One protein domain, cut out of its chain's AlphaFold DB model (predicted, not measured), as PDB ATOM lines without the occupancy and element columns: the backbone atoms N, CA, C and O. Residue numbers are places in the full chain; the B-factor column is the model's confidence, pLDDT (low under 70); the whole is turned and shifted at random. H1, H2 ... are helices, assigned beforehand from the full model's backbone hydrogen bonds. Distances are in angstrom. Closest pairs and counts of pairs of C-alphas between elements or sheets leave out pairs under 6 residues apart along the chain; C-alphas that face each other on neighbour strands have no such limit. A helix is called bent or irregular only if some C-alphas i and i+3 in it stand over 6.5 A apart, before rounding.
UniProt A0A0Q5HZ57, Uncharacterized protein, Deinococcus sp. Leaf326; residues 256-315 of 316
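This is residues 256 to 315 of the 316 residues of an uncharacterized protein of Deinococcus sp. Leaf326 (UniProt A0A0Q5HZ57). H4, the longest helix, and H3 form a wide V with its corner at residues 295 to 297, and H1 sits inside the V in the middle of the domain, crossing both. The chain wraps round H1, with the link from H1 to H2 and the short H2 on the side away from H4, while the last turns of H4 and the tail, residues 309 to 315, stick out as an arm. The printed part has 60 residues with four named helices, in the order H1, H2, H3, H4, and no named strand; the class is all helix. It is compact, with a radius of gyration of the C-alphas of 11.5 A, and spans 35 by 25 by 17 A, the free arm adding to the length.

H4 runs from Pro 298, C-alpha at (3.955, -17.572, 24.911), to Arg 313, C-alpha at (16.684, -1.389, 17.686), 16 residues and 21.8 A from first to last C-alpha. It has a kink of 41 degrees near residue 305 and is irregular: C-alphas 304 and 307 are 7.1 A apart. H1, residues 256 to 268, begins with C-alpha 256 at (2.887, -12.735, 19.307) and is 18.2 A long. H3, residues 285 to 294, is 14.3 A long. H2, residues 279 to 282, is 5.3 A long.

H4 touches H1 with its residues 298 to 305 alone; the closest C-alphas, those of Ser 260 and Gln 301, are 5.6 A apart. Their lines are about perpendicular, at 74 degrees. H1 touches H3 with its residues 261 to 265 alone, and the closest C-alphas are those of Leu 261 and Trp 291, 6.6 A apart. These two lines are only just about perpendicular, at 73 degrees. H3 and H4 are near each other, with 5 pairs of C-alphas within 10 A and the closest at 8.4 A. H2 is close to H1 but not clearly touching, with the C-alphas of Cys 262 and Leu 279 at 6.7 A; H2 and H4 are apart. In H1 and H3 every O i to N i+4 pair is within hydrogen-bond range, in H4 10 of 12 are, and H2 is too short for such a pair, with its one O i to N i+3 pair within range.

The two C-alphas farthest apart are those of Pro 285 and Ala 315, at 36.0 A. The printed part has no cut. The links from H2 to H3 and from H3 to H4 are tight, with 2 and 3 residues, and the link from H1 to H2 is short, with 10. Residues 309 to 315, of which 309 to 313 belong to H4, stand free. The mean pLDDT of the printed part is 78.9, and residues 308 to 315 are under 70.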
ATOM      1  N   ALA A 256       1.584 -12.111  19.081       78.00
ATOM      2  CA  ALA A 256       2.887 -12.735  19.307       78.00
ATOM      3  C   ALA A 256       2.964 -14.150  18.705       78.00
ATOM      4  O   ALA A 256       3.983 -14.498  18.110       78.00
ATOM      5  N   GLY A 257       1.884 -14.933  18.802       81.50
ATOM      6  CA  GLY A 257       1.781 -16.246  18.168       81.50
ATOM      7  C   GLY A 257       1.840 -16.148  16.644       81.50
ATOM      8  O   GLY A 257       2.658 -16.820  16.025       81.50
ATOM      9  N   ARG A 258       1.073 -15.230  16.034       83.94
ATOM     10  CA  ARG A 258       1.089 -15.002  14.574       83.94
ATOM     11  C   ARG A 258       2.444 -14.531  14.063       83.94
ATOM     12  O   ARG A 258       2.911 -15.008  13.035       83.94
ATOM     13  N   ALA A 259       3.095 -13.618  14.780       82.81
ATOM     14  CA  ALA A 259       4.423 -13.143  14.413       82.81
ATOM     15  C   ALA A 259       5.479 -14.253  14.511       82.81
ATOM     16  O   ALA A 259       6.315 -14.380  13.616       82.81
ATOM     17  N   SER A 260       5.420 -15.069  15.569       86.06
ATOM     18  CA  SER A 260       6.318 -16.214  15.761       86.06
ATOM     19  C   SER A 260       6.112 -17.279  14.680       86.06
ATOM     20  O   SER A 260       7.091 -17.741  14.098       86.06
ATOM     21  N   LEU A 261       4.855 -17.612  14.360       87.44
ATOM     22  CA  LEU A 261       4.504 -18.563  13.302       87.44
ATOM     23  C   LEU A 261       4.933 -18.060  11.920       87.44
ATOM     24  O   LEU A 261       5.535 -18.812  11.164       87.44
ATOM     25  N   CYS A 262       4.702 -16.780  11.607       86.38
ATOM     26  CA  CYS A 262       5.167 -16.166  10.360       86.38
ATOM     27  C   CYS A 262       6.680 -16.257  10.220       86.38
ATOM     28  O   CYS A 262       7.174 -16.714   9.196       86.38
ATOM     29  N   ARG A 263       7.425 -15.907  11.271       85.31
ATOM     30  CA  ARG A 263       8.882 -16.034  11.255       85.31
ATOM     31  C   ARG A 263       9.325 -17.483  11.034       85.31
ATOM     32  O   ARG A 263      10.173 -17.724  10.184       85.31
ATOM     33  N   TYR A 264       8.743 -18.428  11.766       86.94
ATOM     34  CA  TYR A 264       9.075 -19.843  11.625       86.94
ATOM     35  C   TYR A 264       8.770 -20.361  10.212       86.94
ATOM     36  O   TYR A 264       9.603 -21.024   9.605       86.94
ATOM     37  N   ALA A 265       7.623 -19.981   9.644       85.75
ATOM     38  CA  ALA A 265       7.253 -20.322   8.277       85.75
ATOM     39  C   ALA A 265       8.218 -19.716   7.244       85.75
ATOM     40  O   ALA A 265       8.587 -20.400   6.296       85.75
ATOM     41  N   ARG A 266       8.696 -18.475   7.438       87.19
ATOM     42  CA  ARG A 266       9.734 -17.873   6.576       87.19
ATOM     43  C   ARG A 266      11.022 -18.692   6.577       87.19
ATOM     44  O   ARG A 266      11.625 -18.865   5.521       87.19
ATOM     45  N   GLU A 267      11.433 -19.173   7.749       83.44
ATOM     46  CA  GLU A 267      12.660 -19.955   7.931       83.44
ATOM     47  C   GLU A 267      12.521 -21.365   7.332       83.44
ATOM     48  O   GLU A 267      13.367 -21.780   6.546       83.44
ATOM     49  N   VAL A 268      11.427 -22.076   7.625       85.81
ATOM     50  CA  VAL A 268      11.206 -23.457   7.155       85.81
ATOM     51  C   VAL A 268      10.878 -23.520   5.661       85.81
ATOM     52  O   VAL A 268      11.345 -24.420   4.968       85.81
ATOM     53  N   LEU A 269      10.113 -22.557   5.139       84.69
ATOM     54  CA  LEU A 269       9.714 -22.520   3.726       84.69
ATOM     55  C   LEU A 269      10.670 -21.699   2.849       84.69
ATOM     56  O   LEU A 269      10.428 -21.567   1.653       84.69
ATOM     57  N   SER A 270      11.742 -21.134   3.420       82.62
ATOM     58  CA  SER A 270      12.708 -20.272   2.714       82.62
ATOM     59  C   SER A 270      12.065 -19.088   1.968       82.62
ATOM     60  O   SER A 270      12.528 -18.683   0.902       82.62
ATOM     61  N   ARG A 271      10.993 -18.515   2.529       80.75
ATOM     62  CA  ARG A 271      10.230 -17.397   1.948       80.75
ATOM     63  C   ARG A 271      10.394 -16.125   2.780       80.75
ATOM     64  O   ARG A 271       9.572 -15.885   3.659       80.75
ATOM     65  N   PRO A 272      11.423 -15.290   2.556       76.69
ATOM     66  CA  PRO A 272      11.654 -14.089   3.369       76.69
ATOM     67  C   PRO A 272      10.572 -13.005   3.191       76.69
ATOM     68  O   PRO A 272      10.425 -12.133   4.049       76.69
ATOM     69  N   ASP A 273       9.808 -13.072   2.101       81.06
ATOM     70  CA  ASP A 273       8.748 -12.152   1.681       81.06
ATOM     71  C   ASP A 273       7.382 -12.407   2.345       81.06
ATOM     72  O   ASP A 273       6.524 -11.525   2.319       81.06
ATOM     73  N   LEU A 274       7.178 -13.577   2.963       83.56
ATOM     74  CA  LEU A 274       5.879 -14.013   3.492       83.56
ATOM     75  C   LEU A 274       5.327 -13.029   4.534       83.56
ATOM     76  O   LEU A 274       5.986 -12.780   5.548       83.56
ATOM     77  N   LYS A 275       4.126 -12.475   4.344       81.62
ATOM     78  CA  LYS A 275       3.501 -11.572   5.328       81.62
ATOM     79  C   LYS A 275       2.608 -12.346   6.296       81.62
ATOM     80  O   LYS A 275       2.224 -13.483   6.058       81.62
ATOM     81  N   GLN A 276       2.285 -11.727   7.435       78.00
ATOM     82  CA  GLN A 276       1.417 -12.338   8.456       78.00
ATOM     83  C   GLN A 276      -0.026 -12.565   7.979       78.00
ATOM     84  O   GLN A 276      -0.730 -13.402   8.554       78.00
ATOM     85  N   ASP A 277      -0.458 -11.822   6.962       79.31
ATOM     86  CA  ASP A 277      -1.794 -11.936   6.377       79.31
ATOM     87  C   ASP A 277      -1.890 -13.137   5.421       79.31
ATOM     88  O   ASP A 277      -2.939 -13.765   5.338       79.31
ATOM     89  N   ASP A 278      -0.763 -13.547   4.829       80.19
ATOM     90  CA  ASP A 278      -0.673 -14.660   3.872       80.19
ATOM     91  C   ASP A 278      -0.540 -16.033   4.562       80.19
ATOM     92  O   ASP A 278      -0.465 -17.077   3.915       80.19
ATOM     93  N   LEU A 279      -0.497 -16.061   5.901       76.56
ATOM     94  CA  LEU A 279      -0.334 -17.291   6.684       76.56
ATOM     95  C   LEU A 279      -1.443 -18.320   6.424       76.56
ATOM     96  O   LEU A 279      -1.179 -19.516   6.483       76.56
ATOM     97  N   GLY A 280      -2.670 -17.872   6.146       72.88
ATOM     98  CA  GLY A 280      -3.823 -18.762   5.958       72.88
ATOM     99  C   GLY A 280      -3.732 -19.648   4.717       72.88
ATOM    100  O   GLY A 280      -4.323 -20.721   4.700       72.88
ATOM    101  N   GLU A 281      -2.973 -19.227   3.706       75.50
ATOM    102  CA  GLU A 281      -2.821 -19.969   2.449       75.50
ATOM    103  C   GLU A 281      -1.598 -20.895   2.458       75.50
ATOM    104  O   GLU A 281      -1.522 -21.841   1.678       75.50
ATOM    105  N   VAL A 282      -0.625 -20.614   3.329       75.25
ATOM    106  CA  VAL A 282       0.713 -21.220   3.273       75.25
ATOM    107  C   VAL A 282       0.973 -22.179   4.441       75.25
ATOM    108  O   VAL A 282       1.809 -23.075   4.329       75.25
ATOM    109  N   VAL A 283       0.273 -22.022   5.568       79.94
ATOM    110  CA  VAL A 283       0.454 -22.890   6.738       79.94
ATOM    111  C   VAL A 283      -0.332 -24.185   6.557       79.94
ATOM    112  O   VAL A 283      -1.560 -24.186   6.576       79.94
ATOM    113  N   THR A 284       0.385 -25.301   6.443       82.06
ATOM    114  CA  THR A 284      -0.208 -26.642   6.488       82.06
ATOM    115  C   THR A 284      -0.370 -27.119   7.941       82.06
ATOM    116  O   THR A 284       0.316 -26.600   8.834       82.06
ATOM    117  N   PRO A 285      -1.245 -28.109   8.216       81.38
ATOM    118  CA  PRO A 285      -1.391 -28.683   9.555       81.38
ATOM    119  C   PRO A 285      -0.056 -29.165  10.140       81.38
ATOM    120  O   PRO A 285       0.227 -28.931  11.312       81.38
ATOM    121  N   GLU A 286       0.800 -29.767   9.312       82.12
ATOM    122  CA  GLU A 286       2.100 -30.299   9.729       82.12
ATOM    123  C   GLU A 286       3.060 -29.182  10.153       82.12
ATOM    124  O   GLU A 286       3.760 -29.309  11.160       82.12
ATOM    125  N   LEU A 287       3.068 -28.062   9.420       84.38
ATOM    126  CA  LEU A 287       3.886 -26.894   9.748       84.38
ATOM    127  C   LEU A 287       3.421 -26.236  11.053       84.38
ATOM    128  O   LEU A 287       4.251 -25.815  11.860       84.38
ATOM    129  N   LEU A 288       2.102 -26.172  11.270       84.25
ATOM    130  CA  LEU A 288       1.530 -25.650  12.507       84.25
ATOM    131  C   LEU A 288       1.928 -26.525  13.703       84.25
ATOM    132  O   LEU A 288       2.433 -26.000  14.692       84.25
ATOM    133  N   THR A 289       1.793 -27.851  13.593       85.12
ATOM    134  CA  THR A 289       2.198 -28.785  14.658       85.12
ATOM    135  C   THR A 289       3.700 -28.704  14.951       85.12
ATOM    136  O   THR A 289       4.111 -28.709  16.115       85.12
ATOM    137  N   ALA A 290       4.541 -28.578  13.919       85.69
ATOM    138  CA  ALA A 290       5.983 -28.410  14.090       85.69
ATOM    139  C   ALA A 290       6.333 -27.100  14.822       85.69
ATOM    140  O   ALA A 290       7.171 -27.099  15.728       85.69
ATOM    141  N   TRP A 291       5.650 -26.001  14.489       91.12
ATOM    142  CA  TRP A 291       5.809 -24.717  15.175       91.12
ATOM    143  C   TRP A 291       5.363 -24.775  16.641       91.12
ATOM    144  O   TRP A 291       6.100 -24.312  17.513       91.12
ATOM    145  N   GLU A 292       4.198 -25.362  16.930       87.69
ATOM    146  CA  GLU A 292       3.687 -25.518  18.301       87.69
ATOM    147  C   GLU A 292       4.618 -26.382  19.156       87.69
ATOM    148  O   GLU A 292       4.835 -26.086  20.330       87.69
ATOM    149  N   THR A 293       5.236 -27.401  18.557       88.06
ATOM    150  CA  THR A 293       6.227 -28.249  19.235       88.06
ATOM    151  C   THR A 293       7.518 -27.480  19.536       88.06
ATOM    152  O   THR A 293       8.089 -27.628  20.616       88.06
ATOM    153  N   ALA A 294       7.986 -26.639  18.607       84.06
ATOM    154  CA  ALA A 294       9.203 -25.844  18.781       84.06
ATOM    155  C   ALA A 294       9.015 -24.658  19.748       84.06
ATOM    156  O   ALA A 294       9.941 -24.295  20.477       84.06
ATOM    157  N   TYR A 295       7.819 -24.062  19.777       86.06
ATOM    158  CA  TYR A 295       7.497 -22.878  20.578       86.06
ATOM    159  C   TYR A 295       6.176 -23.048  21.347       86.06
ATOM    160  O   TYR A 295       5.207 -22.320  21.092       86.06
ATOM    161  N   PRO A 296       6.142 -23.964  22.331       82.44
ATOM    162  CA  PRO A 296       4.903 -24.390  22.983       82.44
ATOM    163  C   PRO A 296       4.303 -23.340  23.923       82.44
ATOM    164  O   PRO A 296       3.121 -23.412  24.247       82.44
ATOM    165  N   THR A 297       5.091 -22.356  24.376       83.25
ATOM    166  CA  THR A 297       4.630 -21.338  25.333       83.25
ATOM    167  C   THR A 297       4.703 -19.916  24.772       83.25
ATOM    168  O   THR A 297       5.562 -19.612  23.935       83.25
ATOM    169  N   PRO A 298       3.863 -18.985  25.267       80.00
ATOM    170  CA  PRO A 298       3.955 -17.572  24.911       80.00
ATOM    171  C   PRO A 298       5.328 -16.954  25.218       80.00
ATOM    172  O   PRO A 298       5.782 -16.082  24.471       80.00
ATOM    173  N   GLU A 299       6.025 -17.389  26.278       80.69
ATOM    174  CA  GLU A 299       7.395 -16.931  26.537       80.69
ATOM    175  C   GLU A 299       8.377 -17.426  25.470       80.69
ATOM    176  O   GLU A 299       9.214 -16.637  25.023       80.69
ATOM    177  N   ALA A 300       8.260 -18.685  25.028       79.50
ATOM    178  CA  ALA A 300       9.092 -19.258  23.970       79.50
ATOM    179  C   ALA A 300       8.851 -18.559  22.622       79.50
ATOM    180  O   ALA A 300       9.802 -18.199  21.931       79.50
ATOM    181  N   GLN A 301       7.592 -18.254  22.293       82.81
ATOM    182  CA  GLN A 301       7.221 -17.500  21.089       82.81
ATOM    183  C   GLN A 301       7.764 -16.064  21.117       82.81
ATOM    184  O   GLN A 301       8.266 -15.559  20.115       82.81
ATOM    185  N   ARG A 302       7.727 -15.390  22.274       80.31
ATOM    186  CA  ARG A 302       8.332 -14.055  22.427       80.31
ATOM    187  C   ARG A 302       9.854 -14.113  22.370       80.31
ATOM    188  O   ARG A 302      10.457 -13.227  21.771       80.31
ATOM    189  N   ALA A 303      10.480 -15.126  22.972       80.69
ATOM    190  CA  ALA A 303      11.924 -15.345  22.899       80.69
ATOM    191  C   ALA A 303      12.378 -15.589  21.455       80.69
ATOM    192  O   ALA A 303      13.353 -14.974  21.023       80.69
ATOM    193  N   HIS A 304      11.610 -16.369  20.690       81.75
ATOM    194  CA  HIS A 304      11.810 -16.568  19.258       81.75
ATOM    195  C   HIS A 304      11.776 -15.250  18.480       81.75
ATOM    196  O   HIS A 304      12.504 -15.095  17.512       81.75
ATOM    197  N   LEU A 305      11.017 -14.244  18.915       80.94
ATOM    198  CA  LEU A 305      10.956 -12.939  18.251       80.94
ATOM    199  C   LEU A 305      12.035 -11.938  18.709       80.94
ATOM    200  O   LEU A 305      12.294 -10.964  17.998       80.94
ATOM    201  N   ARG A 306      12.711 -12.163  19.847       78.81
ATOM    202  CA  ARG A 306      13.716 -11.224  20.397       78.81
ATOM    203  C   ARG A 306      14.867 -10.883  19.438       78.81
ATOM    204  O   ARG A 306      15.200  -9.701  19.377       78.81
ATOM    205  N   PRO A 307      15.459 -11.823  18.667       72.44
ATOM    206  CA  PRO A 307      16.551 -11.498  17.742       72.44
ATOM    207  C   PRO A 307      16.144 -10.507  16.640       72.44
ATOM    208  O   PRO A 307      16.934  -9.649  16.260       72.44
ATOM    209  N   VAL A 308      14.895 -10.575  16.169       68.06
ATOM    210  CA  VAL A 308      14.360  -9.672  15.133       68.06
ATOM    211  C   VAL A 308      14.090  -8.281  15.707       68.06
ATOM    212  O   VAL A 308      14.419  -7.279  15.081       68.06
ATOM    213  N   VAL A 309      13.569  -8.198  16.935       61.38
ATOM    214  CA  VAL A 309      13.337  -6.912  17.621       61.38
ATOM    215  C   VAL A 309      14.657  -6.240  18.033       61.38
ATOM    216  O   VAL A 309      14.756  -5.014  17.998       61.38
ATOM    217  N   ALA A 310      15.690  -7.019  18.375       60.94
ATOM    218  CA  ALA A 310      17.032  -6.507  18.660       60.94
ATOM    219  C   ALA A 310      17.731  -5.956  17.400       60.94
ATOM    220  O   ALA A 310      18.371  -4.911  17.478       60.94
ATOM    221  N   GLY A 311      17.540  -6.588  16.233       56.44
ATOM    222  CA  GLY A 311      18.040  -6.085  14.945       56.44
ATOM    223  C   GLY A 311      17.388  -4.772  14.486       56.44
ATOM    224  O   GLY A 311      18.049  -3.949  13.866       56.44
ATOM    225  N   VAL A 312      16.126  -4.527  14.857       57.22
ATOM    226  CA  VAL A 312      15.395  -3.281  14.537       57.22
ATOM    227  C   VAL A 312      15.725  -2.132  15.506       57.22
ATOM    228  O   VAL A 312      15.557  -0.973  15.155       57.22
ATOM    229  N   ARG A 313      16.230  -2.416  16.718       53.28
ATOM    230  CA  ARG A 313      16.684  -1.389  17.686       53.28
ATOM    231  C   ARG A 313      18.190  -1.090  17.641       53.28
ATOM    232  O   ARG A 313      18.616  -0.131  18.274       53.28
ATOM    233  N   GLY A 314      18.979  -1.886  16.916       51.88
ATOM    234  CA  GLY A 314      20.404  -1.640  16.638       51.88
ATOM    235  C   GLY A 314      20.682  -0.908  15.318       51.88
ATOM    236  O   GLY A 314      21.826  -0.556  15.053       51.88
ATOM    237  N   ALA A 315      19.647  -0.665  14.513       47.41
ATOM    238  CA  ALA A 315      19.665   0.214  13.350       47.41
ATOM    239  C   ALA A 315      18.759   1.415  13.661       47.41
ATOM    240  O   ALA A 315      17.574   1.410  13.335       47.41
TER     241      ALA A 315